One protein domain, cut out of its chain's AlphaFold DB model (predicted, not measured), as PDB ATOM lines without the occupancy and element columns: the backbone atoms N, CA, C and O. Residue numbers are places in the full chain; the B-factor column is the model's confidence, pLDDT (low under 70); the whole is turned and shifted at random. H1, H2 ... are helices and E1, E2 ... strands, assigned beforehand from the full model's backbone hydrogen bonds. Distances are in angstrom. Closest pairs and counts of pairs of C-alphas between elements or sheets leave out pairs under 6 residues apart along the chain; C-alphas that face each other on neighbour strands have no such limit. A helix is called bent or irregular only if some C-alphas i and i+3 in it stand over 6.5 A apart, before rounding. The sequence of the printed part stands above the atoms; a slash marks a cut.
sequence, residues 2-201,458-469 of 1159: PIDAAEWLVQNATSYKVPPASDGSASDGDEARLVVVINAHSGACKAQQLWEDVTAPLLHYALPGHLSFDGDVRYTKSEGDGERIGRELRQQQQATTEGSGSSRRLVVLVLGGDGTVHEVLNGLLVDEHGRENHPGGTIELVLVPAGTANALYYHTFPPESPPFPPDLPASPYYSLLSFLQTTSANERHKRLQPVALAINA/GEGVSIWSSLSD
ATOM      1  N   PRO A   2     181.697 114.695 208.954       77.00
ATOM      2  CA  PRO A   2     181.755 115.218 207.593       77.00
ATOM      3  C   PRO A   2     183.152 114.981 207.011       77.00
ATOM      4  O   PRO A   2     184.149 115.058 207.736       77.00
ATOM      5  N   ILE A   3     183.218 114.664 205.720       91.88
ATOM      6  CA  ILE A   3     184.488 114.495 205.008       91.88
ATOM      7  C   ILE A   3     185.282 115.805 204.959       91.88
ATOM      8  O   ILE A   3     184.706 116.893 204.881       91.88
ATOM      9  N   ASP A   4     186.609 115.699 204.877       94.81
ATOM     10  CA  ASP A   4     187.386 116.733 204.197       94.81
ATOM     11  C   ASP A   4     187.064 116.630 202.696       94.81
ATOM     12  O   ASP A   4     187.361 115.630 202.036       94.81
ATOM     13  N   ALA A   5     186.398 117.655 202.166       92.75
ATOM     14  CA  ALA A   5     185.982 117.711 200.770       92.75
ATOM     15  C   ALA A   5     187.176 117.715 199.797       92.75
ATOM     16  O   ALA A   5     187.089 117.116 198.724       92.75
ATOM     17  N   ALA A   6     188.300 118.338 200.166       93.00
ATOM     18  CA  ALA A   6     189.503 118.371 199.344       93.00
ATOM     19  C   ALA A   6     190.194 116.999 199.325       93.00
ATOM     20  O   ALA A   6     190.561 116.514 198.252       93.00
ATOM     21  N   GLU A   7     190.310 116.334 200.481       95.00
ATOM     22  CA  GLU A   7     190.830 114.963 200.551       95.00
ATOM     23  C   GLU A   7     189.937 113.993 199.761       95.00
ATOM     24  O   GLU A   7     190.434 113.218 198.939       95.00
ATOM     25  N   TRP A   8     188.613 114.071 199.937       94.94
ATOM     26  CA  TRP A   8     187.667 113.204 199.233       94.94
ATOM     27  C   TRP A   8     187.714 113.394 197.715       94.94
ATOM     28  O   TRP A   8     187.693 112.399 196.989       94.94
ATOM     29  N   LEU A   9     187.823 114.635 197.223       92.50
ATOM     30  CA  LEU A   9     187.976 114.924 195.793       92.50
ATOM     31  C   LEU A   9     189.269 114.312 195.237       92.50
ATOM     32  O   LEU A   9     189.242 113.653 194.197       92.50
ATOM     33  N   VAL A  10     190.388 114.465 195.955       92.62
ATOM     34  CA  VAL A  10     191.690 113.892 195.573       92.62
ATOM     35  C   VAL A  10     191.672 112.359 195.572       92.62
ATOM     36  O   VAL A  10     192.328 111.751 194.728       92.62
ATOM     37  N   GLN A  11     190.920 111.722 196.474       91.75
ATOM     38  CA  GLN A  11     190.822 110.260 196.551       91.75
ATOM     39  C   GLN A  11     189.834 109.660 195.535       91.75
ATOM     40  O   GLN A  11     190.164 108.690 194.853       91.75
ATOM     41  N   ASN A  12     188.627 110.221 195.431       90.50
ATOM     42  CA  ASN A  12     187.488 109.581 194.761       90.50
ATOM     43  C   ASN A  12     187.178 110.178 193.383       90.50
ATOM     44  O   ASN A  12     186.660 109.479 192.513       90.50
ATOM     45  N   ALA A  13     187.513 111.451 193.168       88.44
ATOM     46  CA  ALA A  13     187.116 112.233 192.001       88.44
ATOM     47  C   ALA A  13     188.333 112.688 191.169       88.44
ATOM     48  O   ALA A  13     188.368 113.799 190.654       88.44
ATOM     49  N   THR A  14     189.344 111.827 191.004       85.38
ATOM     50  CA  THR A  14     190.630 112.166 190.344       85.38
ATOM     51  C   THR A  14     190.523 112.661 188.892       85.38
ATOM     52  O   THR A  14     191.405 113.382 188.423       85.38
ATOM     53  N   SER A  15     189.452 112.315 188.170       84.69
ATOM     54  CA  SER A  15     189.121 112.862 186.843       84.69
ATOM     55  C   SER A  15     188.533 114.284 186.899       84.69
ATOM     56  O   SER A  15     188.564 115.007 185.900       84.69
ATOM     57  N   TYR A  16     188.042 114.712 188.063       84.56
ATOM     58  CA  TYR A  16     187.331 115.965 188.294       84.56
ATOM     59  C   TYR A  16     188.206 117.003 189.002       84.56
ATOM     60  O   TYR A  16     188.287 117.077 190.225       84.56
ATOM     61  N   LYS A  17     188.819 117.888 188.208       89.06
ATOM     62  CA  LYS A  17     189.456 119.124 188.698       89.06
ATOM     63  C   LYS A  17     188.417 120.139 189.193       89.06
ATOM     64  O   LYS A  17     188.127 121.102 188.492       89.06
ATOM     65  N   VAL A  18     187.847 119.900 190.367       90.00
ATOM     66  CA  VAL A  18     186.997 120.865 191.074       90.00
ATOM     67  C   VAL A  18     187.909 121.865 191.807       90.00
ATOM     68  O   VAL A  18     188.702 121.433 192.649       90.00
ATOM     69  N   PRO A  19     187.879 123.169 191.477       90.25
ATOM     70  CA  PRO A  19     188.619 124.176 192.231       90.25
ATOM     71  C   PRO A  19     187.952 124.431 193.596       90.25
ATOM     72  O   PRO A  19     186.747 124.217 193.723       90.25
ATOM     73  N   PRO A  20     188.692 124.916 194.610       91.56
ATOM     74  CA  PRO A  20     188.059 125.524 195.775       91.56
ATOM     75  C   PRO A  20     187.263 126.769 195.355       91.56
ATOM     76  O   PRO A  20     187.598 127.421 194.358       91.56
ATOM     77  N   ALA A  21     186.241 127.116 196.136       89.44
ATOM     78  CA  ALA A  21     185.477 128.346 195.977       89.44
ATOM     79  C   ALA A  21     186.427 129.556 195.975       89.44
ATOM     80  O   ALA A  21     187.319 129.672 196.817       89.44
ATOM     81  N   SER A  22     186.265 130.436 194.989       84.69
ATOM     82  CA  SER A  22     187.108 131.614 194.813       84.69
ATOM     83  C   SER A  22     186.383 132.873 195.277       84.69
ATOM     84  O   SER A  22     185.238 133.105 194.896       84.69
ATOM     85  N   ASP A  23     187.093 133.751 195.994       78.31
ATOM     86  CA  ASP A  23     186.630 135.094 196.394       78.31
ATOM     87  C   ASP A  23     186.493 136.071 195.197       78.31
ATOM     88  O   ASP A  23     186.652 137.288 195.323       78.31
ATOM     89  N   GLY A  24     186.270 135.546 193.989       72.88
ATOM     90  CA  GLY A  24     186.111 136.330 192.775       72.88
ATOM     91  C   GLY A  24     184.813 137.123 192.830       72.88
ATOM     92  O   GLY A  24     183.733 136.544 192.774       72.88
ATOM     93  N   SER A  25     184.925 138.452 192.893       70.88
ATOM     94  CA  SER A  25     183.785 139.368 192.806       70.88
ATOM     95  C   SER A  25     182.922 139.025 191.589       70.88
ATOM     96  O   SER A  25     183.407 139.118 190.455       70.88
ATOM     97  N   ALA A  26     181.670 138.628 191.826       64.12
ATOM     98  CA  ALA A  26     180.761 138.195 190.774       64.12
ATOM     99  C   ALA A  26     180.640 139.262 189.675       64.12
ATOM    100  O   ALA A  26     180.398 140.438 189.949       64.12
ATOM    101  N   SER A  27     180.820 138.854 188.416       68.12
ATOM    102  CA  SER A  27     180.548 139.723 187.274       68.12
ATOM    103  C   SER A  27     179.039 139.925 187.136       68.12
ATOM    104  O   SER A  27     178.293 138.947 187.067       68.12
ATOM    105  N   ASP A  28     178.636 141.190 187.068       61.59
ATOM    106  CA  ASP A  28     177.299 141.760 187.300       61.59
ATOM    107  C   ASP A  28     176.206 141.358 186.268       61.59
ATOM    108  O   ASP A  28     175.586 142.219 185.644       61.59
ATOM    109  N   GLY A  29     176.005 140.055 185.992       67.50
ATOM    110  CA  GLY A  29     175.110 139.616 184.902       67.50
ATOM    111  C   GLY A  29     174.712 138.133 184.743       67.50
ATOM    112  O   GLY A  29     173.967 137.847 183.811       67.50
ATOM    113  N   ASP A  30     175.147 137.186 185.587       75.94
ATOM    114  CA  ASP A  30     174.644 135.780 185.593       75.94
ATOM    115  C   ASP A  30     174.501 135.268 187.041       75.94
ATOM    116  O   ASP A  30     175.051 134.232 187.422       75.94
ATOM    117  N   GLU A  31     173.811 136.052 187.879       86.88
ATOM    118  CA  GLU A  31     173.511 135.669 189.262       86.88
ATOM    119  C   GLU A  31     172.457 134.551 189.283       86.88
ATOM    120  O   GLU A  31     171.338 134.701 188.780       86.88
ATOM    121  N   ALA A  32     172.811 133.418 189.887       92.44
ATOM    122  CA  ALA A  32     171.967 132.232 189.941       92.44
ATOM    123  C   ALA A  32     171.675 131.820 191.384       92.44
ATOM    124  O   ALA A  32     172.557 131.878 192.236       92.44
ATOM    125  N   ARG A  33     170.449 131.365 191.668       95.00
ATOM    126  CA  ARG A  33     170.089 130.814 192.986       95.00
ATOM    127  C   ARG A  33     170.165 129.296 192.973       95.00
ATOM    128  O   ARG A  33     169.487 128.671 192.165       95.00
ATOM    129  N   LEU A  34     170.940 128.722 193.889       97.00
ATOM    130  CA  LEU A  34     170.901 127.296 194.196       97.00
ATOM    131  C   LEU A  34     169.831 127.028 195.263       97.00
ATOM    132  O   LEU A  34     169.810 127.698 196.291       97.00
ATOM    133  N   VAL A  35     168.987 126.024 195.030       98.06
ATOM    134  CA  VAL A  35     168.110 125.414 196.038       98.06
ATOM    135  C   VAL A  35     168.351 123.910 196.045       98.06
ATOM    136  O   VAL A  35     168.563 123.298 194.995       98.06
ATOM    137  N   VAL A  36     168.313 123.308 197.230       98.50
ATOM    138  CA  VAL A  36     168.488 121.865 197.415       98.50
ATOM    139  C   VAL A  36     167.156 121.232 197.800       98.50
ATOM    140  O   VAL A  36     166.464 121.738 198.679       98.50
ATOM    141  N   VAL A  37     166.795 120.117 197.166       98.62
ATOM    142  CA  VAL A  37     165.599 119.326 197.485       98.62
ATOM    143  C   VAL A  37     166.021 117.913 197.876       98.62
ATOM    144  O   VAL A  37     166.697 117.228 197.108       98.62
ATOM    145  N   ILE A  38     165.627 117.470 199.069       98.50
ATOM    146  CA  ILE A  38     166.039 116.193 199.664       98.50
ATOM    147  C   ILE A  38     164.812 115.330 199.946       98.50
ATOM    148  O   ILE A  38     163.960 115.695 200.759       98.50
ATOM    149  N   ASN A  39     164.761 114.141 199.344       97.88
ATOM    150  CA  ASN A  39     163.804 113.112 199.735       97.88
ATOM    151  C   ASN A  39     164.418 112.169 200.768       97.88
ATOM    152  O   ASN A  39     165.033 111.160 200.417       97.88
ATOM    153  N   ALA A  40     164.199 112.482 202.047       95.25
ATOM    154  CA  ALA A  40     164.716 111.730 203.191       95.25
ATOM    155  C   ALA A  40     164.295 110.244 203.218       95.25
ATOM    156  O   ALA A  40     164.967 109.445 203.863       95.25
ATOM    157  N   HIS A  41     163.238 109.847 202.499       93.25
ATOM    158  CA  HIS A  41     162.787 108.453 202.401       93.25
ATOM    159  C   HIS A  41     163.418 107.674 201.232       93.25
ATOM    160  O   HIS A  41     163.285 106.449 201.158       93.25
ATOM    161  N   SER A  42     164.121 108.347 200.318       91.56
ATOM    162  CA  SER A  42     164.766 107.690 199.177       91.56
ATOM    163  C   SER A  42     166.051 106.938 199.572       91.56
ATOM    164  O   SER A  42     166.756 107.299 200.518       91.56
ATOM    165  N   GLY A  43     166.330 105.832 198.870       84.56
ATOM    166  CA  GLY A  43     167.625 105.140 198.940       84.56
ATOM    167  C   GLY A  43     167.836 104.309 200.197       84.56
ATOM    168  O   GLY A  43     168.950 104.265 200.713       84.56
ATOM    169  N   ALA A  44     166.765 103.702 200.722       86.88
ATOM    170  CA  ALA A  44     166.714 103.170 202.088       86.88
ATOM    171  C   ALA A  44     167.067 104.256 203.129       86.88
ATOM    172  O   ALA A  44     167.898 104.051 204.011       86.88
ATOM    173  N   CYS A  45     166.435 105.424 202.972       89.88
ATOM    174  CA  CYS A  45     166.601 106.636 203.779       89.88
ATOM    175  C   CYS A  45     168.021 107.241 203.801       89.88
ATOM    176  O   CYS A  45     168.368 107.993 204.710       89.88
ATOM    177  N   LYS A  46     168.858 106.948 202.795       92.50
ATOM    178  CA  LYS A  46     170.244 107.445 202.730       92.50
ATOM    179  C   LYS A  46     170.395 108.848 202.140       92.50
ATOM    180  O   LYS A  46     171.473 109.412 202.268       92.50
ATOM    181  N   ALA A  47     169.373 109.441 201.521       96.00
ATOM    182  CA  ALA A  47     169.503 110.755 200.872       96.00
ATOM    183  C   ALA A  47     169.990 111.871 201.812       96.00
ATOM    184  O   ALA A  47     170.851 112.660 201.429       96.00
ATOM    185  N   GLN A  48     169.491 111.901 203.053       96.38
ATOM    186  CA  GLN A  48     169.960 112.843 204.074       96.38
ATOM    187  C   GLN A  48     171.419 112.565 204.475       96.38
ATOM    188  O   GLN A  48     172.205 113.499 204.589       96.38
ATOM    189  N   GLN A  49     171.824 111.296 204.591       95.25
ATOM    190  CA  GLN A  49     173.225 110.955 204.845       95.25
ATOM    191  C   GLN A  49     174.135 111.384 203.678       95.25
ATOM    192  O   GLN A  49     175.180 111.986 203.896       95.25
ATOM    193  N   LEU A  50     173.729 111.133 202.427       95.81
ATOM    194  CA  LEU A  50     174.467 111.560 201.229       95.81
ATOM    195  C   LEU A  50     174.569 113.093 201.134       95.81
ATOM    196  O   LEU A  50     175.538 113.604 200.562       95.81
ATOM    197  N   TRP A  51     173.599 113.822 201.697       97.19
ATOM    198  CA  TRP A  51     173.666 115.267 201.887       97.19
ATOM    199  C   TRP A  51     174.720 115.658 202.931       97.19
ATOM    200  O   TRP A  51     175.670 116.365 202.594       97.19
ATOM    201  N   GLU A  52     174.580 115.164 204.162       96.62
ATOM    202  CA  GLU A  52     175.380 115.557 205.330       96.62
ATOM    203  C   GLU A  52     176.847 115.102 205.258       96.62
ATOM    204  O   GLU A  52     177.751 115.906 205.494       96.62
ATOM    205  N   ASP A  53     177.102 113.837 204.909       95.75
ATOM    206  CA  ASP A  53     178.457 113.272 204.898       95.75
ATOM    207  C   ASP A  53     179.284 113.751 203.690       95.75
ATOM    208  O   ASP A  53     180.509 113.772 203.786       95.75
ATOM    209  N   VAL A  54     178.657 114.114 202.554       96.25
ATOM    210  CA  VAL A  54     179.371 114.349 201.275       96.25
ATOM    211  C   VAL A  54     178.914 115.593 200.505       96.25
ATOM    212  O   VAL A  54     179.740 116.438 200.165       96.25
ATOM    213  N   THR A  55     177.621 115.727 200.194       97.06
ATOM    214  CA  THR A  55     177.155 116.751 199.234       97.06
ATOM    215  C   THR A  55     177.314 118.173 199.767       97.06
ATOM    216  O   THR A  55     177.816 119.036 199.048       97.06
ATOM    217  N   ALA A  56     176.933 118.423 201.022       97.44
ATOM    218  CA  ALA A  56     177.087 119.731 201.649       97.44
ATOM    219  C   ALA A  56     178.571 120.125 201.818       97.44
ATOM    220  O   ALA A  56     178.918 121.229 201.393       97.44
ATOM    221  N   PRO A  57     179.480 119.254 202.315       96.94
ATOM    222  CA  PRO A  57     180.924 119.504 202.269       96.94
ATOM    223  C   PRO A  57     181.457 119.878 200.878       96.94
ATOM    224  O   PRO A  57     182.196 120.854 200.755       96.94
ATOM    225  N   LEU A  58     181.058 119.159 199.818       96.31
ATOM    226  CA  LEU A  58     181.489 119.458 198.444       96.31
ATOM    227  C   LEU A  58     180.973 120.814 197.940       96.31
ATOM    228  O   LEU A  58     181.732 121.552 197.313       96.31
ATOM    229  N   LEU A  59     179.715 121.164 198.228       96.19
ATOM    230  CA  LEU A  59     179.167 122.485 197.901       96.19
ATOM    231  C   LEU A  59     179.909 123.596 198.649       96.19
ATOM    232  O   LEU A  59     180.391 124.530 198.017       96.19
ATOM    233  N   HIS A  60     180.054 123.493 199.974       95.25
ATOM    234  CA  HIS A  60     180.741 124.516 200.772       95.25
ATOM    235  C   HIS A  60     182.211 124.700 200.371       95.25
ATOM    236  O   HIS A  60     182.728 125.809 200.466       95.25
ATOM    237  N   TYR A  61     182.876 123.642 199.899       95.38
ATOM    238  CA  TYR A  61     184.253 123.718 199.417       95.38
ATOM    239  C   TYR A  61     184.393 124.374 198.034       95.38
ATOM    240  O   TYR A  61     185.414 125.012 197.787       95.38
ATOM    241  N   ALA A  62     183.417 124.216 197.132       95.12
ATOM    242  CA  ALA A  62     183.607 124.480 195.698       95.12
ATOM    243  C   ALA A  62     182.489 125.263 194.985       95.12
ATOM    244  O   ALA A  62     182.531 125.378 193.758       95.12
ATOM    245  N   LEU A  63     181.481 125.788 195.692       93.75
ATOM    246  CA  LEU A  63     180.406 126.563 195.064       93.75
ATOM    247  C   LEU A  63     180.987 127.764 194.280       93.75
ATOM    248  O   LEU A  63     181.689 128.587 194.870       93.75
ATOM    249  N   PRO A  64     180.708 127.903 192.969       89.25
ATOM    250  CA  PRO A  64     181.199 129.037 192.190       89.25
ATOM    251  C   PRO A  64     180.607 130.367 192.676       89.25
ATOM    252  O   PRO A  64     179.399 130.464 192.873       89.25
ATOM    253  N   GLY A  65     181.427 131.416 192.793       87.88
ATOM    254  CA  GLY A  65     181.034 132.712 193.379       87.88
ATOM    255  C   GLY A  65     179.924 133.500 192.656       87.88
ATOM    256  O   GLY A  65     179.480 134.523 193.167       87.88
ATOM    257  N   HIS A  66     179.449 133.046 191.490       87.56
ATOM    258  CA  HIS A  66     178.260 133.587 190.805       87.56
ATOM    259  C   HIS A  66     176.941 132.896 191.203       87.56
ATOM    260  O   HIS A  66     175.871 133.274 190.722       87.56
ATOM    261  N   LEU A  67     177.002 131.870 192.056       91.75
ATOM    262  CA  LEU A  67     175.849 131.161 192.604       91.75
ATOM    263  C   LEU A  67     175.607 131.580 194.054       91.75
ATOM    264  O   LEU A  67     176.412 131.302 194.939       91.75
ATOM    265  N   SER A  68     174.450 132.183 194.317       92.38
ATOM    266  CA  SER A  68     173.970 132.391 195.678       92.38
ATOM    267  C   SER A  68     173.447 131.067 196.243       92.38
ATOM    268  O   SER A  68     172.492 130.502 195.696       92.38
ATOM    269  N   PHE A  69     174.008 130.619 197.363       95.12
ATOM    270  CA  PHE A  69     173.387 129.622 198.229       95.12
ATOM    271  C   PHE A  69     173.245 130.214 199.632       95.12
ATOM    272  O   PHE A  69     174.226 130.462 200.326       95.12
ATOM    273  N   ASP A  70     172.001 130.473 200.012       94.06
ATOM    274  CA  ASP A  70     171.554 131.029 201.293       94.06
ATOM    275  C   ASP A  70     171.285 129.944 202.355       94.06
ATOM    276  O   ASP A  70     170.895 130.254 203.479       94.06
ATOM    277  N   GLY A  71     171.505 128.673 202.004       95.50
ATOM    278  CA  GLY A  71     171.154 127.524 202.832       95.50
ATOM    279  C   GLY A  71     169.731 127.003 202.605       95.50
ATOM    280  O   GLY A  71     169.257 126.221 203.428       95.50
ATOM    281  N   ASP A  72     169.040 127.397 201.525       97.12
ATOM    282  CA  ASP A  72     167.699 126.888 201.216       97.12
ATOM    283  C   ASP A  72     167.712 125.390 200.841       97.12
ATOM    284  O   ASP A  72     167.935 124.992 199.690       97.12
ATOM    285  N   VAL A  73     167.475 124.558 201.859       98.12
ATOM    286  CA  VAL A  73     167.343 123.101 201.775       98.12
ATOM    287  C   VAL A  73     165.906 122.703 202.117       98.12
ATOM    288  O   VAL A  73     165.454 122.818 203.259       98.12
ATOM    289  N   ARG A  74     165.181 122.200 201.119       98.25
ATOM    290  CA  ARG A  74     163.791 121.737 201.213       98.25
ATOM    291  C   ARG A  74     163.765 120.219 201.391       98.25
ATOM    292  O   ARG A  74     164.375 119.493 200.612       98.25
ATOM    293  N   TYR A  75     163.014 119.729 202.373       98.12
ATOM    294  CA  TYR A  75     162.829 118.294 202.618       98.12
ATOM    295  C   TYR A  75     161.406 117.871 202.243       98.12
ATOM    296  O   TYR A  75     160.456 118.502 202.712       98.12
ATOM    297  N   THR A  76     161.254 116.804 201.450       98.06
ATOM    298  CA  THR A  76     159.940 116.196 201.169       98.06
ATOM    299  C   THR A  76     159.516 115.288 202.326       98.06
ATOM    300  O   THR A  76     160.295 114.431 202.751       98.06
ATOM    301  N   LYS A  77     158.280 115.434 202.807       95.88
ATOM    302  CA  LYS A  77     157.723 114.682 203.950       95.88
ATOM    303  C   LYS A  77     156.709 113.605 203.556       95.88
ATOM    304  O   LYS A  77     156.409 112.729 204.360       95.88
ATOM    305  N   SER A  78     156.163 113.693 202.349       94.62
ATOM    306  CA  SER A  78     155.149 112.791 201.802       94.62
ATOM    307  C   SER A  78     155.220 112.772 200.275       94.62
ATOM    308  O   SER A  78     155.973 113.535 199.671       94.62
ATOM    309  N   GLU A  79     154.399 111.924 199.665       91.06
ATOM    310  CA  GLU A  79     154.003 112.028 198.256       91.06
ATOM    311  C   GLU A  79     153.412 113.420 197.951       91.06
ATOM    312  O   GLU A  79     152.791 114.041 198.824       91.06
ATOM    313  N   GLY A  80     153.667 113.932 196.744       94.00
ATOM    314  CA  GLY A  80     153.249 115.257 196.265       94.00
ATOM    315  C   GLY A  80     153.996 116.446 196.890       94.00
ATOM    316  O   GLY A  80     153.849 117.588 196.449       94.00
ATOM    317  N   ASP A  81     154.826 116.217 197.909       96.88
ATOM    318  CA  ASP A  81     155.470 117.288 198.670       96.88
ATOM    319  C   ASP A  81     156.621 117.952 197.885       96.88
ATOM    320  O   ASP A  81     156.917 119.131 198.091       96.88
ATOM    321  N   GLY A  82     157.221 117.238 196.924       97.25
ATOM    322  CA  GLY A  82     158.130 117.801 195.925       97.25
ATOM    323  C   GLY A  82     157.420 118.716 194.922       97.25
ATOM    324  O   GLY A  82     158.000 119.713 194.494       97.25
ATOM    325  N   GLU A  83     156.150 118.448 194.603       96.75
ATOM    326  CA  GLU A  83     155.351 119.275 193.691       96.75
ATOM    327  C   GLU A  83     154.981 120.606 194.355       96.75
ATOM    328  O   GLU A  83     155.171 121.673 193.765       96.75
ATOM    329  N   ARG A  84     154.598 120.566 195.641       97.38
ATOM    330  CA  ARG A  84     154.474 121.768 196.482       97.38
ATOM    331  C   ARG A  84     155.768 122.590 196.472       97.38
ATOM    332  O   ARG A  84     155.713 123.798 196.249       97.38
ATOM    333  N   ILE A  85     156.925 121.954 196.678       98.06
ATOM    334  CA  ILE A  85     158.233 122.635 196.657       98.06
ATOM    335  C   ILE A  85     158.506 123.268 195.284       98.06
ATOM    336  O   ILE A  85     158.891 124.435 195.222       98.06
ATOM    337  N   GLY A  86     158.260 122.558 194.180       97.25
ATOM    338  CA  GLY A  86     158.404 123.114 192.832       97.25
ATOM    339  C   GLY A  86     157.506 124.337 192.599       97.25
ATOM    340  O   GLY A  86     157.962 125.352 192.067       97.25
ATOM    341  N   ARG A  87     156.255 124.284 193.079       96.56
ATOM    342  CA  ARG A  87     155.280 125.380 192.973       96.56
ATOM    343  C   ARG A  87     155.701 126.607 193.790       96.56
ATOM    344  O   ARG A  87     155.637 127.729 193.288       96.56
ATOM    345  N   GLU A  88     156.210 126.398 195.006       97.00
ATOM    346  CA  GLU A  88     156.808 127.451 195.841       97.00
ATOM    347  C   GLU A  88     158.010 128.117 195.152       97.00
ATOM    348  O   GLU A  88     158.167 129.337 195.237       97.00
ATOM    349  N   LEU A  89     158.860 127.344 194.468       96.19
ATOM    350  CA  LEU A  89     160.030 127.871 193.759       96.19
ATOM    351  C   LEU A  89     159.646 128.679 192.515       96.19
ATOM    352  O   LEU A  89     160.185 129.773 192.331       96.19
ATOM    353  N   ARG A  90     158.659 128.222 191.728       95.06
ATOM    354  CA  ARG A  90     158.070 129.013 190.630       95.06
ATOM    355  C   ARG A  90     157.593 130.378 191.130       95.06
ATOM    356  O   ARG A  90     157.967 131.399 190.558       95.06
ATOM    357  N   GLN A  91     156.798 130.404 192.202       94.75
ATOM    358  CA  GLN A  91     156.238 131.642 192.760       94.75
ATOM    359  C   GLN A  91     157.338 132.617 193.214       94.75
ATOM    360  O   GLN A  91     157.262 133.815 192.940       94.75
ATOM    361  N   GLN A  92     158.401 132.113 193.848       93.69
ATOM    362  CA  GLN A  92     159.556 132.925 194.254       93.69
ATOM    363  C   GLN A  92     160.336 133.482 193.048       93.69
ATOM    364  O   GLN A  92     160.759 134.640 193.069       93.69
ATOM    365  N   GLN A  93     160.514 132.690 191.986       91.62
ATOM    366  CA  GLN A  93     161.187 133.107 190.749       91.62
ATOM    367  C   GLN A  93     160.384 134.184 189.999       91.62
ATOM    368  O   GLN A  93     160.960 135.178 189.547       91.62
ATOM    369  N   GLN A  94     159.056 134.049 189.954       91.69
ATOM    370  CA  GLN A  94     158.141 135.051 189.395       91.69
ATOM    371  C   GLN A  94     158.206 136.372 190.180       91.69
ATOM    372  O   GLN A  94     158.530 137.405 189.596       91.69
ATOM    373  N   ALA A  95     158.034 136.334 191.507       92.25
ATOM    374  CA  ALA A  95     158.114 137.522 192.367       92.25
ATOM    375  C   ALA A  95     159.479 138.242 192.290       92.25
ATOM    376  O   ALA A  95     159.548 139.469 192.358       92.25
ATOM    377  N   THR A  96     160.573 137.495 192.102       89.31
ATOM    378  CA  THR A  96     161.913 138.073 191.884       89.31
ATOM    379  C   THR A  96     162.014 138.770 190.522       89.31
ATOM    380  O   THR A  96     162.575 139.863 190.416       89.31
ATOM    381  N   THR A  97     161.450 138.157 189.477       88.19
ATOM    382  CA  THR A  97     161.506 138.669 188.099       88.19
ATOM    383  C   THR A  97     160.689 139.956 187.940       88.19
ATOM    384  O   THR A  97     161.163 140.894 187.303       88.19
ATOM    385  N   GLU A  98     159.513 140.052 188.574       88.19
ATOM    386  CA  GLU A  98     158.686 141.272 188.576       88.19
ATOM    387  C   GLU A  98     159.401 142.483 189.198       88.19
ATOM    388  O   GLU A  98     159.259 143.603 188.708       88.19
ATOM    389  N   GLY A  99     160.192 142.268 190.256       86.50
ATOM    390  CA  GLY A  99     160.916 143.341 190.946       86.50
ATOM    391  C   GLY A  99     162.197 143.807 190.242       86.50
ATOM    392  O   GLY A  99     162.569 144.972 190.370       86.50
ATOM    393  N   SER A 100     162.883 142.916 189.515       82.25
ATOM    394  CA  SER A 100     164.196 143.200 188.912       82.25
ATOM    395  C   SER A 100     164.160 143.453 187.399       82.25
ATOM    396  O   SER A 100     165.067 144.092 186.870       82.25
ATOM    397  N   GLY A 101     163.160 142.937 186.677       82.25
ATOM    398  CA  GLY A 101     163.114 142.968 185.208       82.25
ATOM    399  C   GLY A 101     164.138 142.055 184.511       82.25
ATOM    400  O   GLY A 101     164.028 141.827 183.308       82.25
ATOM    401  N   SER A 102     165.098 141.499 185.256       82.25
ATOM    402  CA  SER A 102     165.972 140.408 184.829       82.25
ATOM    403  C   SER A 102     165.440 139.079 185.361       82.25
ATOM    404  O   SER A 102     165.021 138.978 186.516       82.25
ATOM    405  N   SER A 103     165.452 138.048 184.520       81.56
ATOM    406  CA  SER A 103     164.985 136.717 184.896       81.56
ATOM    407  C   SER A 103     166.115 135.934 185.564       81.56
ATOM    408  O   SER A 103     167.074 135.518 184.911       81.56
ATOM    409  N   ARG A 104     166.018 135.760 186.888       86.50
ATOM    410  CA  ARG A 104     167.035 135.057 187.679       86.50
ATOM    411  C   ARG A 104     167.013 133.559 187.375       86.50
ATOM    412  O   ARG A 104     165.979 132.903 187.466       86.50
ATOM    413  N   ARG A 105     168.192 133.020 187.090       92.25
ATOM    414  CA  ARG A 105     168.457 131.595 186.876       92.25
ATOM    415  C   ARG A 105     168.296 130.792 188.172       92.25
ATOM    416  O   ARG A 105     168.823 131.181 189.218       92.25
ATOM    417  N   LEU A 106     167.620 129.648 188.082       95.19
ATOM    418  CA  LEU A 106     167.394 128.721 189.193       95.19
ATOM    419  C   LEU A 106     168.212 127.441 188.983       95.19
ATOM    420  O   LEU A 106     168.144 126.827 187.924       95.19
ATOM    421  N   VAL A 107     168.957 127.008 189.995       96.69
ATOM    422  CA  VAL A 107     169.612 125.696 190.032       96.69
ATOM    423  C   VAL A 107     168.934 124.861 191.105       96.69
ATOM    424  O   VAL A 107     168.843 125.290 192.253       96.69
ATOM    425  N   VAL A 108     168.466 123.673 190.734       98.00
ATOM    426  CA  VAL A 108     167.790 122.740 191.637       98.00
ATOM    427  C   VAL A 108     168.648 121.488 191.774       98.00
ATOM    428  O   VAL A 108     168.778 120.699 190.836       98.00
ATOM    429  N   LEU A 109     169.242 121.314 192.952       98.31
ATOM    430  CA  LEU A 109     169.970 120.106 193.322       98.31
ATOM    431  C   LEU A 109     169.002 119.119 193.977       98.31
ATOM    432  O   LEU A 109     168.537 119.366 195.087       98.31
ATOM    433  N   VAL A 110     168.710 118.002 193.312       98.44
ATOM    434  CA  VAL A 110     167.786 116.977 193.822       98.44
ATOM    435  C   VAL A 110     168.569 115.776 194.349       98.44
ATOM    436  O   VAL A 110     169.249 115.085 193.590       98.44
ATOM    437  N   LEU A 111     168.434 115.506 195.649       98.25
ATOM    438  CA  LEU A 111     168.851 114.264 196.299       98.25
ATOM    439  C   LEU A 111     167.618 113.368 196.461       98.25
ATOM    440  O   LEU A 111     166.880 113.461 197.444       98.25
ATOM    441  N   GLY A 112     167.369 112.533 195.453       97.25
ATOM    442  CA  GLY A 112     166.151 111.731 195.354       97.25
ATOM    443  C   GLY A 112     166.203 110.706 194.223       97.25
ATOM    444  O   GLY A 112     167.271 110.420 193.683       97.25
ATOM    445  N   GLY A 113     165.041 110.148 193.880       95.81
ATOM    446  CA  GLY A 113     164.848 109.307 192.692       95.81
ATOM    447  C   GLY A 113     164.072 110.015 191.587       95.81
ATOM    448  O   GLY A 113     163.647 111.157 191.767       95.81
ATOM    449  N   ASP A 114     163.822 109.311 190.480       96.00
ATOM    450  CA  ASP A 114     163.095 109.852 189.321       96.00
ATOM    451  C   ASP A 114     161.734 110.451 189.716       96.00
ATOM    452  O   ASP A 114     161.441 111.581 189.344       96.00
ATOM    453  N   GLY A 115     160.965 109.778 190.584       95.31
ATOM    454  CA  GLY A 115     159.694 110.294 191.114       95.31
ATOM    455  C   GLY A 115     159.810 111.618 191.892       95.31
ATOM    456  O   GLY A 115     158.912 112.450 191.838       95.31
ATOM    457  N   THR A 116     160.937 111.879 192.564       97.56
ATOM    458  CA  THR A 116     161.181 113.169 193.242       97.56
ATOM    459  C   THR A 116     161.543 114.266 192.244       97.56
ATOM    460  O   THR A 116     161.126 115.409 192.417       97.56
ATOM    461  N   VAL A 117     162.274 113.932 191.175       97.44
ATOM    462  CA  VAL A 117     162.518 114.867 190.066       97.44
ATOM    463  C   VAL A 117     161.208 115.172 189.332       97.44
ATOM    464  O   VAL A 117     160.935 116.330 189.038       97.44
ATOM    465  N   HIS A 118     160.373 114.157 189.104       96.12
ATOM    466  CA  HIS A 118     159.049 114.262 188.499       96.12
ATOM    467  C   HIS A 118     158.116 115.193 189.283       96.12
ATOM    468  O   HIS A 118     157.590 116.139 188.700       96.12
ATOM    469  N   GLU A 119     157.946 114.980 190.594       97.31
ATOM    470  CA  GLU A 119     157.151 115.868 191.457       97.31
ATOM    471  C   GLU A 119     157.634 117.326 191.351       97.31
ATOM    472  O   GLU A 119     156.857 118.227 191.028       97.31
ATOM    473  N   VAL A 120     158.938 117.559 191.548       97.69
ATOM    474  CA  VAL A 120     159.539 118.902 191.507       97.69
ATOM    475  C   VAL A 120     159.381 119.560 190.131       97.69
ATOM    476  O   VAL A 120     159.084 120.754 190.059       97.69
ATOM    477  N   LEU A 121     159.526 118.808 189.036       96.50
ATOM    478  CA  LEU A 121     159.332 119.325 187.680       96.50
ATOM    479  C   LEU A 121     157.866 119.630 187.360       96.50
ATOM    480  O   LEU A 121     157.612 120.644 186.713       96.50
ATOM    481  N   ASN A 122     156.907 118.832 187.837       96.00
ATOM    482  CA  ASN A 122     155.486 119.165 187.709       96.00
ATOM    483  C   ASN A 122     155.179 120.471 188.460       96.00
ATOM    484  O   ASN A 122     154.635 121.402 187.865       96.00
ATOM    485  N   GLY A 123     155.660 120.619 189.698       96.25
ATOM    486  CA  GLY A 123     155.513 121.861 190.466       96.25
ATOM    487  C   GLY A 123     156.160 123.088 189.812       96.25
ATOM    488  O   GLY A 123     155.612 124.189 189.885       96.25
ATOM    489  N   LEU A 124     157.308 122.915 189.144       95.75
ATOM    490  CA  LEU A 124     158.014 123.989 188.435       95.75
ATOM    491  C   LEU A 124     157.390 124.337 187.075       95.75
ATOM    492  O   LEU A 124     157.327 125.518 186.731       95.75
ATOM    493  N   LEU A 125     156.872 123.361 186.315       94.50
ATOM    494  CA  LEU A 125     156.464 123.534 184.907       94.50
ATOM    495  C   LEU A 125     154.969 123.370 184.583       94.50
ATOM    496  O   LEU A 125     154.555 123.865 183.540       94.50
ATOM    497  N   VAL A 126     154.154 122.727 185.423       93.25
ATOM    498  CA  VAL A 126     152.697 122.588 185.218       93.25
ATOM    499  C   VAL A 126     151.919 123.524 186.155       93.25
ATOM    500  O   VAL A 126     152.202 123.590 187.354       93.25
ATOM    501  N   ASP A 127     150.989 124.322 185.625       90.81
ATOM    502  CA  ASP A 127     150.110 125.180 186.431       90.81
ATOM    503  C   ASP A 127     148.918 124.420 187.033       90.81
ATOM    504  O   ASP A 127     148.664 123.255 186.734       90.81
ATOM    505  N   GLU A 128     148.151 125.112 187.874       87.25
ATOM    506  CA  GLU A 128     146.989 124.553 188.580       87.25
ATOM    507  C   GLU A 128     145.820 124.180 187.638       87.25
ATOM    508  O   GLU A 128     144.841 123.592 188.080       87.25
ATOM    509  N   HIS A 129     145.931 124.468 186.333       84.94
ATOM    510  CA  HIS A 129     144.979 124.091 185.283       84.94
ATOM    511  C   HIS A 129     145.521 122.993 184.350       84.94
ATOM    512  O   HIS A 129     144.946 122.770 183.279       84.94
ATOM    513  N   GLY A 130     146.650 122.358 184.687       83.69
ATOM    514  CA  GLY A 130     147.290 121.357 183.834       83.69
ATOM    515  C   GLY A 130     147.931 121.944 182.569       83.69
ATOM    516  O   GLY A 130     147.928 121.297 181.520       83.69
ATOM    517  N   ARG A 131     148.441 123.180 182.609       87.38
ATOM    518  CA  ARG A 131     149.087 123.837 181.459       87.38
ATOM    519  C   ARG A 131     150.579 124.012 181.682       87.38
ATOM    520  O   ARG A 131     151.021 124.278 182.794       87.38
ATOM    521  N   GLU A 132     151.344 123.929 180.600       87.50
ATOM    522  CA  GLU A 132     152.763 124.277 180.616       87.50
ATOM    523  C   GLU A 132     152.935 125.769 180.948       87.50
ATOM    524  O   GLU A 132     152.428 126.651 180.253       87.50
ATOM    525  N   ASN A 133     153.626 126.037 182.052       86.38
ATOM    526  CA  ASN A 133     153.852 127.349 182.638       86.38
ATOM    527  C   ASN A 133     155.332 127.467 183.011       86.38
ATOM    528  O   ASN A 133     155.756 127.113 184.115       86.38
ATOM    529  N   HIS A 134     156.125 127.940 182.052       83.19
ATOM    530  CA  HIS A 134     157.532 128.240 182.278       83.19
ATOM    531  C   HIS A 134     157.656 129.436 183.247       83.19
ATOM    532  O   HIS A 134     157.119 130.501 182.937       83.19
ATOM    533  N   PRO A 135     158.413 129.341 184.360       75.88
ATOM    534  CA  PRO A 135     158.561 130.437 185.335       75.88
ATOM    535  C   PRO A 135     159.222 131.723 184.801       75.88
ATOM    536  O   PRO A 135     159.302 132.707 185.532       75.88
ATOM    537  N   GLY A 136     159.710 131.711 183.557       77.62
ATOM    538  CA  GLY A 136     160.622 132.707 183.005       77.62
ATOM    539  C   GLY A 136     162.058 132.417 183.442       77.62
ATOM    540  O   GLY A 136     162.351 132.402 184.635       77.62
ATOM    541  N   GLY A 137     162.951 132.198 182.473       84.69
ATOM    542  CA  GLY A 137     164.376 131.933 182.712       84.69
ATOM    543  C   GLY A 137     164.753 130.453 182.804       84.69
ATOM    544  O   GLY A 137     163.905 129.562 182.751       84.69
ATOM    545  N   THR A 138     166.060 130.203 182.927       89.94
ATOM    546  CA  THR A 138     166.649 128.856 182.888       89.94
ATOM    547  C   THR A 138     166.626 128.174 184.257       89.94
ATOM    548  O   THR A 138     167.195 128.707 185.217       89.94
ATOM    549  N   ILE A 139     166.069 126.965 184.317       94.12
ATOM    550  CA  ILE A 139     166.219 126.000 185.410       94.12
ATOM    551  C   ILE A 139     167.340 125.013 185.050       94.12
ATOM    552  O   ILE A 139     167.362 124.442 183.956       94.12
ATOM    553  N   GLU A 140     168.255 124.779 185.987       95.81
ATOM    554  CA  GLU A 140     169.338 123.801 185.864       95.81
ATOM    555  C   GLU A 140     169.159 122.675 186.890       95.81
ATOM    556  O   GLU A 140     169.200 122.924 188.094       95.81
ATOM    557  N   LEU A 141     168.991 121.433 186.433       97.31
ATOM    558  CA  LEU A 141     168.924 120.260 187.305       97.31
ATOM    559  C   LEU A 141     170.323 119.704 187.576       97.31
ATOM    560  O   LEU A 141     171.064 119.376 186.645       97.31
ATOM    561  N   VAL A 142     170.643 119.526 188.856       97.81
ATOM    562  CA  VAL A 142     171.785 118.737 189.328       97.81
ATOM    563  C   VAL A 142     171.224 117.542 190.094       97.81
ATOM    564  O   VAL A 142     170.396 117.720 190.985       97.81
ATOM    565  N   LEU A 143     171.640 116.322 189.753       97.75
ATOM    566  CA  LEU A 143     171.084 115.100 190.350       97.75
ATOM    567  C   LEU A 143     172.104 114.361 191.222       97.75
ATOM    568  O   LEU A 143     173.224 114.099 190.782       97.75
ATOM    569  N   VAL A 144     171.677 113.940 192.415       97.69
ATOM    570  CA  VAL A 144     172.324 112.870 193.189       97.69
ATOM    571  C   VAL A 144     171.328 111.701 193.266       97.69
ATOM    572  O   VAL A 144     170.247 111.876 193.834       97.69
ATOM    573  N   PRO A 145     171.645 110.525 192.687       96.75
ATOM    574  CA  PRO A 145     170.728 109.406 192.498       96.75
ATOM    575  C   PRO A 145     170.543 108.633 193.807       96.75
ATOM    576  O   PRO A 145     171.119 107.565 194.022       96.75
ATOM    577  N   ALA A 146     169.742 109.197 194.704       95.94
ATOM    578  CA  ALA A 146     169.369 108.574 195.965       95.94
ATOM    579  C   ALA A 146     168.121 107.682 195.835       95.94
ATOM    580  O   ALA A 146     167.707 107.080 196.813       95.94
ATOM    581  N   GLY A 147     167.491 107.572 194.664       91.81
ATOM    582  CA  GLY A 147     166.324 106.718 194.444       91.81
ATOM    583  C   GLY A 147     166.629 105.234 194.240       91.81
ATOM    584  O   GLY A 147     167.777 104.786 194.225       91.81
ATOM    585  N   THR A 148     165.563 104.471 193.999       88.19
ATOM    586  CA  THR A 148     165.638 103.202 193.261       88.19
ATOM    587  C   THR A 148     165.723 103.514 191.765       88.19
ATOM    588  O   THR A 148     165.129 104.494 191.327       88.19
ATOM    589  N   ALA A 149     166.400 102.661 190.987       89.44
ATOM    590  CA  ALA A 149     166.537 102.742 189.527       89.44
ATOM    591  C   ALA A 149     167.345 103.960 189.014       89.44
ATOM    592  O   ALA A 149     168.442 103.754 188.496       89.44
ATOM    593  N   ASN A 150     166.894 105.198 189.254       95.62
ATOM    594  CA  ASN A 150     167.526 106.467 188.843       95.62
ATOM    595  C   ASN A 150     167.750 106.561 187.323       95.62
ATOM    596  O   ASN A 150     168.855 106.830 186.839       95.62
ATOM    597  N   ALA A 151     166.679 106.314 186.577       97.06
ATOM    598  CA  ALA A 151     166.632 106.250 185.124       97.06
ATOM    599  C   ALA A 151     167.202 107.506 184.444       97.06
ATOM    600  O   ALA A 151     168.066 107.402 183.569       97.06
ATOM    601  N   LEU A 152     166.775 108.698 184.877       97.38
ATOM    602  CA  LEU A 152     167.244 109.971 184.323       97.38
ATOM    603  C   LEU A 152     168.740 110.185 184.594       97.38
ATOM    604  O   LEU A 152     169.469 110.641 183.713       97.38
ATOM    605  N   TYR A 153     169.227 109.776 185.770       97.00
ATOM    606  CA  TYR A 153     170.649 109.862 186.102       97.00
ATOM    607  C   TYR A 153     171.497 108.965 185.198       97.00
ATOM    608  O   TYR A 153     172.415 109.455 184.547       97.00
ATOM    609  N   TYR A 154     171.183 107.668 185.099       96.00
ATOM    610  CA  TYR A 154     171.962 106.737 184.268       96.00
ATOM    611  C   TYR A 154     171.748 106.931 182.756       96.00
ATOM    612  O   TYR A 154     172.502 106.389 181.948       96.00
ATOM    613  N   HIS A 155     170.750 107.716 182.350       96.12
ATOM    614  CA  HIS A 155     170.617 108.200 180.981       96.12
ATOM    615  C   HIS A 155     171.632 109.305 180.650       96.12
ATOM    616  O   HIS A 155     172.268 109.236 179.597       96.12
ATOM    617  N   THR A 156     171.820 110.278 181.550       94.56
ATOM    618  CA  THR A 156     172.804 111.370 181.404       94.56
ATOM    619  C   THR A 156     174.237 110.930 181.741       94.56
ATOM    620  O   THR A 156     175.193 111.425 181.144       94.56
ATOM    621  N   PHE A 157     174.388 109.963 182.651       93.56
ATOM    622  CA  PHE A 157     175.653 109.371 183.108       93.56
ATOM    623  C   PHE A 157     175.678 107.847 182.872       93.56
ATOM    624  O   PHE A 157     175.699 107.064 183.828       93.56
ATOM    625  N   PRO A 158     175.642 107.390 181.606       92.75
ATOM    626  CA  PRO A 158     175.633 105.968 181.290       92.75
ATOM    627  C   PRO A 158     177.001 105.322 181.590       92.75
ATOM    628  O   PRO A 158     178.022 105.892 181.188       92.75
ATOM    629  N   PRO A 159     177.062 104.127 182.223       89.75
ATOM    630  CA  PRO A 159     178.323 103.475 182.613       89.75
ATOM    631  C   PRO A 159     179.303 103.162 181.471       89.75
ATOM    632  O   PRO A 159     180.466 102.859 181.726       89.75
ATOM    633  N   GLU A 160     178.859 103.201 180.211       87.25
ATOM    634  CA  GLU A 160     179.728 102.993 179.046       87.25
ATOM    635  C   GLU A 160     180.392 104.291 178.549       87.25
ATOM    636  O   GLU A 160     181.269 104.235 177.685       87.25
ATOM    637  N   SER A 161     179.998 105.459 179.069       82.69
ATOM    638  CA  SER A 161     180.605 106.739 178.692       82.69
ATOM    639  C   SER A 161     181.832 107.063 179.562       82.69
ATOM    640  O   SER A 161     181.734 107.125 180.788       82.69
ATOM    641  N   PRO A 162     183.025 107.286 178.980       76.50
ATOM    642  CA  PRO A 162     184.152 107.806 179.744       76.50
ATOM    643  C   PRO A 162     183.870 109.270 180.144       76.50
ATOM    644  O   PRO A 162     183.373 110.025 179.307       76.50
ATOM    645  N   PRO A 163     184.214 109.707 181.373       72.00
ATOM    646  CA  PRO A 163     185.111 109.058 182.330       72.00
ATOM    647  C   PRO A 163     184.383 108.360 183.502       72.00
ATOM    648  O   PRO A 163     184.812 108.524 184.641       72.00
ATOM    649  N   PHE A 164     183.303 107.603 183.254       72.25
ATOM    650  CA  PHE A 164     182.378 107.128 184.299       72.25
ATOM    651  C   PHE A 164     182.393 105.614 184.574       72.25
ATOM    652  O   PHE A 164     181.431 104.916 184.250       72.25
ATOM    653  N   PRO A 165     183.427 105.071 185.247       75.19
ATOM    654  CA  PRO A 165     183.298 103.752 185.854       75.19
ATOM    655  C   PRO A 165     182.195 103.798 186.934       75.19
ATOM    656  O   PRO A 165     182.177 104.730 187.749       75.19
ATOM    657  N   PRO A 166     181.278 102.815 186.984       75.62
ATOM    658  CA  PRO A 166     180.225 102.778 188.000       75.62
ATOM    659  C   PRO A 166     180.781 102.469 189.401       75.62
ATOM    660  O   PRO A 166     180.197 102.885 190.399       75.62
ATOM    661  N   ASP A 167     181.933 101.793 189.474       82.19
ATOM    662  CA  ASP A 167     182.503 101.227 190.705       82.19
ATOM    663  C   ASP A 167     183.290 102.228 191.581       82.19
ATOM    664  O   ASP A 167     183.847 101.839 192.608       82.19
ATOM    665  N   LEU A 168     183.391 103.509 191.194       86.81
ATOM    666  CA  LEU A 168     184.038 104.538 192.024       86.81
ATOM    667  C   LEU A 168     183.058 105.129 193.054       86.81
ATOM    668  O   LEU A 168     181.921 105.413 192.688       86.81
ATOM    669  N   PRO A 169     183.489 105.463 194.288       89.88
ATOM    670  CA  PRO A 169     182.631 106.132 195.277       89.88
ATOM    671  C   PRO A 169     182.095 107.505 194.839       89.88
ATOM    672  O   PRO A 169     181.104 107.985 195.382       89.88
ATOM    673  N   ALA A 170     182.723 108.135 193.841       91.38
ATOM    674  CA  ALA A 170     182.233 109.360 193.217       91.38
ATOM    675  C   ALA A 170     181.061 109.141 192.233       91.38
ATOM    676  O   ALA A 170     180.506 110.124 191.745       91.38
ATOM    677  N   SER A 171     180.666 107.897 191.930       92.38
ATOM    678  CA  SER A 171     179.698 107.602 190.865       92.38
ATOM    679  C   SER A 171     178.254 108.080 191.068       92.38
ATOM    680  O   SER A 171     177.600 108.323 190.051       92.38
ATOM    681  N   PRO A 172     177.753 108.338 192.296       94.19
ATOM    682  CA  PRO A 172     176.505 109.081 192.509       94.19
ATOM    683  C   PRO A 172     176.638 110.598 192.285       94.19
ATOM    684  O   PRO A 172     175.642 111.305 192.196       94.19
ATOM    685  N   TYR A 173     177.856 111.135 192.224       95.69
ATOM    686  CA  TYR A 173     178.101 112.576 192.288       95.69
ATOM    687  C   TYR A 173     178.497 113.188 190.940       95.69
ATOM    688  O   TYR A 173     178.826 114.368 190.889       95.69
ATOM    689  N   TYR A 174     178.461 112.447 189.828       94.56
ATOM    690  CA  TYR A 174     178.976 112.931 188.540       94.56
ATOM    691  C   TYR A 174     178.226 114.163 187.988       94.56
ATOM    692  O   TYR A 174     178.860 115.027 187.378       94.56
ATOM    693  N   SER A 175     176.924 114.319 188.267       95.38
ATOM    694  CA  SER A 175     176.181 115.551 187.930       95.38
ATOM    695  C   SER A 175     176.658 116.748 188.763       95.38
ATOM    696  O   SER A 175     177.023 117.785 188.205       95.38
ATOM    697  N   LEU A 176     176.766 116.572 190.087       96.25
ATOM    698  CA  LEU A 176     177.292 117.573 191.023       96.25
ATOM    699  C   LEU A 176     178.735 117.979 190.689       96.25
ATOM    700  O   LEU A 176     179.060 119.161 190.678       96.25
ATOM    701  N   LEU A 177     179.597 117.013 190.377       94.50
ATOM    702  CA  LEU A 177     180.998 117.248 190.034       94.50
ATOM    703  C   LEU A 177     181.149 117.933 188.666       94.50
ATOM    704  O   LEU A 177     182.046 118.760 188.504       94.50
ATOM    705  N   SER A 178     180.266 117.658 187.697       92.69
ATOM    706  CA  SER A 178     180.245 118.399 186.428       92.69
ATOM    707  C   SER A 178     179.781 119.850 186.608       92.69
ATOM    708  O   SER A 178     180.367 120.756 186.009       92.69
ATOM    709  N   PHE A 179     178.789 120.082 187.473       94.25
ATOM    710  CA  PHE A 179     178.341 121.414 187.885       94.25
ATOM    711  C   PHE A 179     179.465 122.200 188.586       94.25
ATOM    712  O   PHE A 179     179.883 123.242 188.081       94.25
ATOM    713  N   LEU A 180     180.032 121.664 189.675       93.62
ATOM    714  CA  LEU A 180     181.084 122.310 190.480       93.62
ATOM    715  C   LEU A 180     182.391 122.571 189.713       93.62
ATOM    716  O   LEU A 180     183.123 123.505 190.025       93.62
ATOM    717  N   GLN A 181     182.692 121.783 188.679       90.50
ATOM    718  CA  GLN A 181     183.820 122.052 187.781       90.50
ATOM    719  C   GLN A 181     183.677 123.324 186.936       90.50
ATOM    720  O   GLN A 181     184.663 123.778 186.354       90.50
ATOM    721  N   THR A 182     182.461 123.837 186.751       83.69
ATOM    722  CA  THR A 182     182.177 124.717 185.617       83.69
ATOM    723  C   THR A 182     182.433 126.181 185.953       83.69
ATOM    724  O   THR A 182     181.561 126.904 186.430       83.69
ATOM    725  N   THR A 183     183.659 126.619 185.658       77.38
ATOM    726  CA  THR A 183     184.146 127.970 185.977       77.38
ATOM    727  C   THR A 183     183.657 129.067 185.032       77.38
ATOM    728  O   THR A 183     183.719 130.241 185.388       77.38
ATOM    729  N   SER A 184     183.181 128.724 183.828       83.50
ATOM    730  CA  SER A 184     182.793 129.714 182.818       83.50
ATOM    731  C   SER A 184     181.448 129.429 182.146       83.50
ATOM    732  O   SER A 184     181.077 128.283 181.875       83.50
ATOM    733  N   ALA A 185     180.741 130.500 181.770       81.81
ATOM    734  CA  ALA A 185     179.492 130.417 181.012       81.81
ATOM    735  C   ALA A 185     179.654 129.665 179.668       81.81
ATOM    736  O   ALA A 185     178.729 128.992 179.218       81.81
ATOM    737  N   ASN A 186     180.837 129.711 179.045       84.12
ATOM    738  CA  ASN A 186     181.118 129.008 177.786       84.12
ATOM    739  C   ASN A 186     181.330 127.492 177.957       84.12
ATOM    740  O   ASN A 186     181.171 126.744 176.992       84.12
ATOM    741  N   GLU A 187     181.705 127.025 179.148       85.25
ATOM    742  CA  GLU A 187     181.756 125.596 179.488       85.25
ATOM    743  C   GLU A 187     180.370 125.093 179.907       85.25
ATOM    744  O   GLU A 187     179.940 124.028 179.467       85.25
ATOM    745  N   ARG A 188     179.632 125.912 180.668       84.38
ATOM    746  CA  ARG A 188     178.243 125.680 181.093       84.38
ATOM    747  C   ARG A 188     177.332 125.313 179.923       84.38
ATOM    748  O   ARG A 188     176.770 124.222 179.917       84.38
ATOM    749  N   HIS A 189     177.291 126.129 178.869       83.75
ATOM    750  CA  HIS A 189     176.483 125.852 177.669       83.75
ATOM    751  C   HIS A 189     176.889 124.583 176.886       83.75
ATOM    752  O   HIS A 189     176.132 124.149 176.023       83.75
ATOM    753  N   LYS A 190     178.056 123.976 177.154       86.00
ATOM    754  CA  LYS A 190     178.468 122.688 176.554       86.00
ATOM    755  C   LYS A 190     178.122 121.478 177.424       86.00
ATOM    756  O   LYS A 190     178.072 120.363 176.914       86.00
ATOM    757  N   ARG A 191     177.978 121.685 178.736       87.06
ATOM    758  CA  ARG A 191     177.738 120.639 179.745       87.06
ATOM    759  C   ARG A 191     176.256 120.458 180.044       87.06
ATOM    760  O   ARG A 191     175.823 119.338 180.309       87.06
ATOM    761  N   LEU A 192     175.481 121.534 179.963       90.75
ATOM    762  CA  LEU A 192     174.025 121.485 179.996       90.75
ATOM    763  C   LEU A 192     173.486 120.704 178.791       90.75
ATOM    764  O   LEU A 192     173.843 120.984 177.648       90.75
ATOM    765  N   GLN A 193     172.594 119.753 179.052       91.00
ATOM    766  CA  GLN A 193     171.779 119.086 178.038       91.00
ATOM    767  C   GLN A 193     170.303 119.421 178.291       91.00
ATOM    768  O   GLN A 193     169.871 119.345 179.442       91.00
ATOM    769  N   PRO A 194     169.505 119.786 177.270       92.12
ATOM    770  CA  PRO A 194     168.067 119.972 177.444       92.12
ATOM    771  C   PRO A 194     167.414 118.682 177.947       92.12
ATOM    772  O   PRO A 194     167.678 117.605 177.409       92.12
ATOM    773  N   VAL A 195     166.548 118.779 178.957       94.00
ATOM    774  CA  VAL A 195     165.783 117.615 179.429       94.00
ATOM    775  C   VAL A 195     164.702 117.287 178.398       94.00
ATOM    776  O   VAL A 195     163.946 118.166 177.983       94.00
ATOM    777  N   ALA A 196     164.626 116.026 177.974       95.25
ATOM    778  CA  ALA A 196     163.528 115.546 177.143       95.25
ATOM    779  C   ALA A 196     162.264 115.417 178.007       95.25
ATOM    780  O   ALA A 196     162.293 114.758 179.044       95.25
ATOM    781  N   LEU A 197     161.168 116.047 177.582       96.56
ATOM    782  CA  LEU A 197     159.917 116.115 178.336       96.56
ATOM    783  C   LEU A 197     158.723 115.704 177.467       96.56
ATOM    784  O   LEU A 197     158.730 115.880 176.244       96.56
ATOM    785  N   ALA A 198     157.666 115.216 178.108       96.94
ATOM    786  CA  ALA A 198     156.364 115.018 177.485       96.94
ATOM    787  C   ALA A 198     155.231 115.431 178.431       96.94
ATOM    788  O   ALA A 198     155.313 115.218 179.636       96.94
ATOM    789  N   ILE A 199     154.158 115.996 177.879       96.12
ATOM    790  CA  ILE A 199     152.921 116.279 178.612       96.12
ATOM    791  C   ILE A 199     151.900 115.170 178.336       96.12
ATOM    792  O   ILE A 199     151.699 114.765 177.188       96.12
ATOM    793  N   ASN A 200     151.280 114.662 179.399       96.50
ATOM    794  CA  ASN A 200     150.363 113.528 179.388       96.50
ATOM    795  C   ASN A 200     148.992 114.012 179.854       96.50
ATOM    796  O   ASN A 200     148.810 114.244 181.044       96.50
ATOM    797  N   ALA A 201     148.032 114.163 178.947       94.75
ATOM    798  CA  ALA A 201     146.655 114.448 179.326       94.75
ATOM    799  C   ALA A 201     145.950 113.137 179.705       94.75
ATOM    800  O   ALA A 201     145.771 112.248 178.862       94.75
ATOM    801  N   GLY A 458     161.801 124.300 176.760       61.00
ATOM    802  CA  GLY A 458     162.140 125.525 176.043       61.00
ATOM    803  C   GLY A 458     163.537 126.008 176.421       61.00
ATOM    804  O   GLY A 458     164.438 125.233 176.731       61.00
ATOM    805  N   GLU A 459     163.702 127.313 176.583       59.25
ATOM    806  CA  GLU A 459     164.866 127.863 177.301       59.25
ATOM    807  C   GLU A 459     164.747 127.627 178.834       59.25
ATOM    808  O   GLU A 459     165.323 128.349 179.639       59.25
ATOM    809  N   GLY A 460     163.953 126.620 179.237       71.38
ATOM    810  CA  GLY A 460     163.378 126.445 180.568       71.38
ATOM    811  C   GLY A 460     164.046 125.386 181.443       71.38
ATOM    812  O   GLY A 460     164.306 125.696 182.596       71.38
ATOM    813  N   VAL A 461     164.348 124.168 180.959       85.12
ATOM    814  CA  VAL A 461     165.006 123.125 181.787       85.12
ATOM    815  C   VAL A 461     166.137 122.408 181.057       85.12
ATOM    816  O   VAL A 461     165.929 121.757 180.028       85.12
ATOM    817  N   SER A 462     167.326 122.458 181.656       88.12
ATOM    818  CA  SER A 462     168.495 121.656 181.280       88.12
ATOM    819  C   SER A 462     169.032 120.865 182.474       88.12
ATOM    820  O   SER A 462     168.920 121.304 183.614       88.12
ATOM    821  N   ILE A 463     169.647 119.712 182.215       89.00
ATOM    822  CA  ILE A 463     170.356 118.888 183.200       89.00
ATOM    823  C   ILE A 463     171.869 119.004 183.001       89.00
ATOM    824  O   ILE A 463     172.361 119.093 181.872       89.00
ATOM    825  N   TRP A 464     172.626 118.990 184.097       88.12
ATOM    826  CA  TRP A 464     174.084 118.939 184.046       88.12
ATOM    827  C   TRP A 464     174.579 117.550 183.634       88.12
ATOM    828  O   TRP A 464     174.470 116.597 184.407       88.12
ATOM    829  N   SER A 465     175.161 117.470 182.433       83.00
ATOM    830  CA  SER A 465     175.902 116.323 181.886       83.00
ATOM    831  C   SER A 465     177.416 116.598 181.884       83.00
ATOM    832  O   SER A 465     177.864 117.648 182.347       83.00
ATOM    833  N   SER A 466     178.228 115.686 181.339       70.31
ATOM    834  CA  SER A 466     179.683 115.877 181.166       70.31
ATOM    835  C   SER A 466     180.197 115.532 179.759       70.31
ATOM    836  O   SER A 466     181.405 115.393 179.563       70.31
ATOM    837  N   LEU A 467     179.310 115.363 178.775       61.25
ATOM    838  CA  LEU A 467     179.634 114.791 177.457       61.25
ATOM    839  C   LEU A 467     180.319 115.780 176.480       61.25
ATOM    840  O   LEU A 467     180.370 115.532 175.279       61.25
ATOM    841  N   SER A 468     180.864 116.897 176.975       53.09
ATOM    842  CA  SER A 468     181.351 118.025 176.164       53.09
ATOM    843  C   SER A 468     182.673 117.796 175.422       53.09
ATOM    844  O   SER A 468     182.895 118.420 174.386       53.09
ATOM    845  N   ASP A 469     183.560 116.942 175.944       49.03
ATOM    846  CA  ASP A 469     184.960 116.852 175.483       49.03
ATOM    847  C   ASP A 469     185.320 115.507 174.817       49.03
ATOM    848  O   ASP A 469     186.421 115.342 174.283       49.03
TER     849      ASP A 469
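Overview. This is residues 2 to 201 and 458 to 469 of the 1159 residues of the protein "DAGKc domain-containing protein" of Rhodotorula sp. CCFEE 5036 (UniProt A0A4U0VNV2). A strongly twisted six-stranded sheet forms the core, with helices over both of its faces: H4 and H5 over one, H3 and H7 over the other. H1 packs on H3 on the side away from the sheet, H6 stands at the sheet's level beside E4, and E5 at one edge runs on into E6, which reaches away from the sheet. The printed part has 212 residues, with eight named helices and seven named strands in the order H1 E1 H2 H3 E2 H4 E3 H5 E4 H6 H7 H8 E5 E6 E7. The sheet runs E2 E1 E3 E4 E7 E5 and is mixed, and the class is mixed, helices and strands. The whole is compact, with a radius of gyration of the C-alphas of 16.5 A and spans of 49 by 41 by 31 A.

Along the chain. In the sheet, E2 is residues 73 to 75, E1 residues 32 to 38 (19.7 A), E3 residues 105 to 112 (21.7 A), E4 residues 139 to 145 (18.6 A), E7 residues 461 to 464 and E5 residues 192 to 194. E6, residues 196 to 201, is 17.0 A long. The longest helix is H4, residues 81 to 100, 29.0 A from C-alpha 81 at (155.470, 117.288, 198.670) to C-alpha 100 at (164.196, 143.200, 188.912). H3 is residues 47 to 62 (20.3 A) and H5 residues 114 to 125 (15.8 A). The shorter helices are H1, residues 5 to 12, H2, residues 42 to 45, H6, residues 151 to 156, H7, residues 174 to 180, and H8, residues 185 to 191. H1 begins at C-alpha 5, (185.982, 117.711, 200.770), and E7 ends at C-alpha 464, (174.084, 118.939, 184.046).

Arrangement. E1 and E3 are parallel neighbours, with N 35 and O 107 at 2.9 A. E2 is parallel to E1, with N 74 and O 36 at 2.8 A. E4 is parallel to E3, with N 142 and O 108 at 3.0 A. E7 is parallel to E4, with N 462 and O 139 at 3.0 A, and E5 is antiparallel to E7, with N 463 and O 193 at 2.8 A. E1, H2 H3, E2 and E3, H5, E4 are strand-helix-strand units, parallel neighbour strands with helices between; E2, H4, E3 is a split one, with E1 between its strands. These three crossovers are right-handed. H4 and H5 lie on the same face, at heights over the sheet of 8.7 A and 9.2 A, and touch, with the C-alphas of Gly 86 and Gly 123 3.9 A apart. H3 lies on the opposite face, over E3, at a height of 10.3 A; it is irregular, with C-alphas 53 and 56 7.4 A apart. H7 is on the same face as H3, at a height of 7.4 A, and its closest C-alphas to E4 are Ser 175 and Val 142, 5.6 A apart. H1 touches H3, with the C-alphas of Ala 5 and Leu 58 5.4 A apart. H2 and H8 only graze the sheet. H6 stands at the sheet's level, the C-alphas of Tyr 153 and Pro 145 being 6.4 A apart. E6 pairs with no named strand. Every O i to N i+4 pair is within hydrogen-bond range in H1, H5, H6 and H7, against 9 of 12 in H3, 15 of 16 in H4 and 2 of 3 in H8; H2 is too short for such a pair.

Size, cuts and confidence. The two C-alphas farthest apart, those of Gln 11 and His 129, are 49.2 A apart. Residues 202 to 457 are not printed, and C-alphas 201 and 458 across the cut are 19.3 A apart. The links H1 to E1, H5 to E4 and H6 to H7 are long. Mean pLDDT of the printed part is 89.9; residues 26 to 29, 458 to 459 and 467 to 469 are under 70.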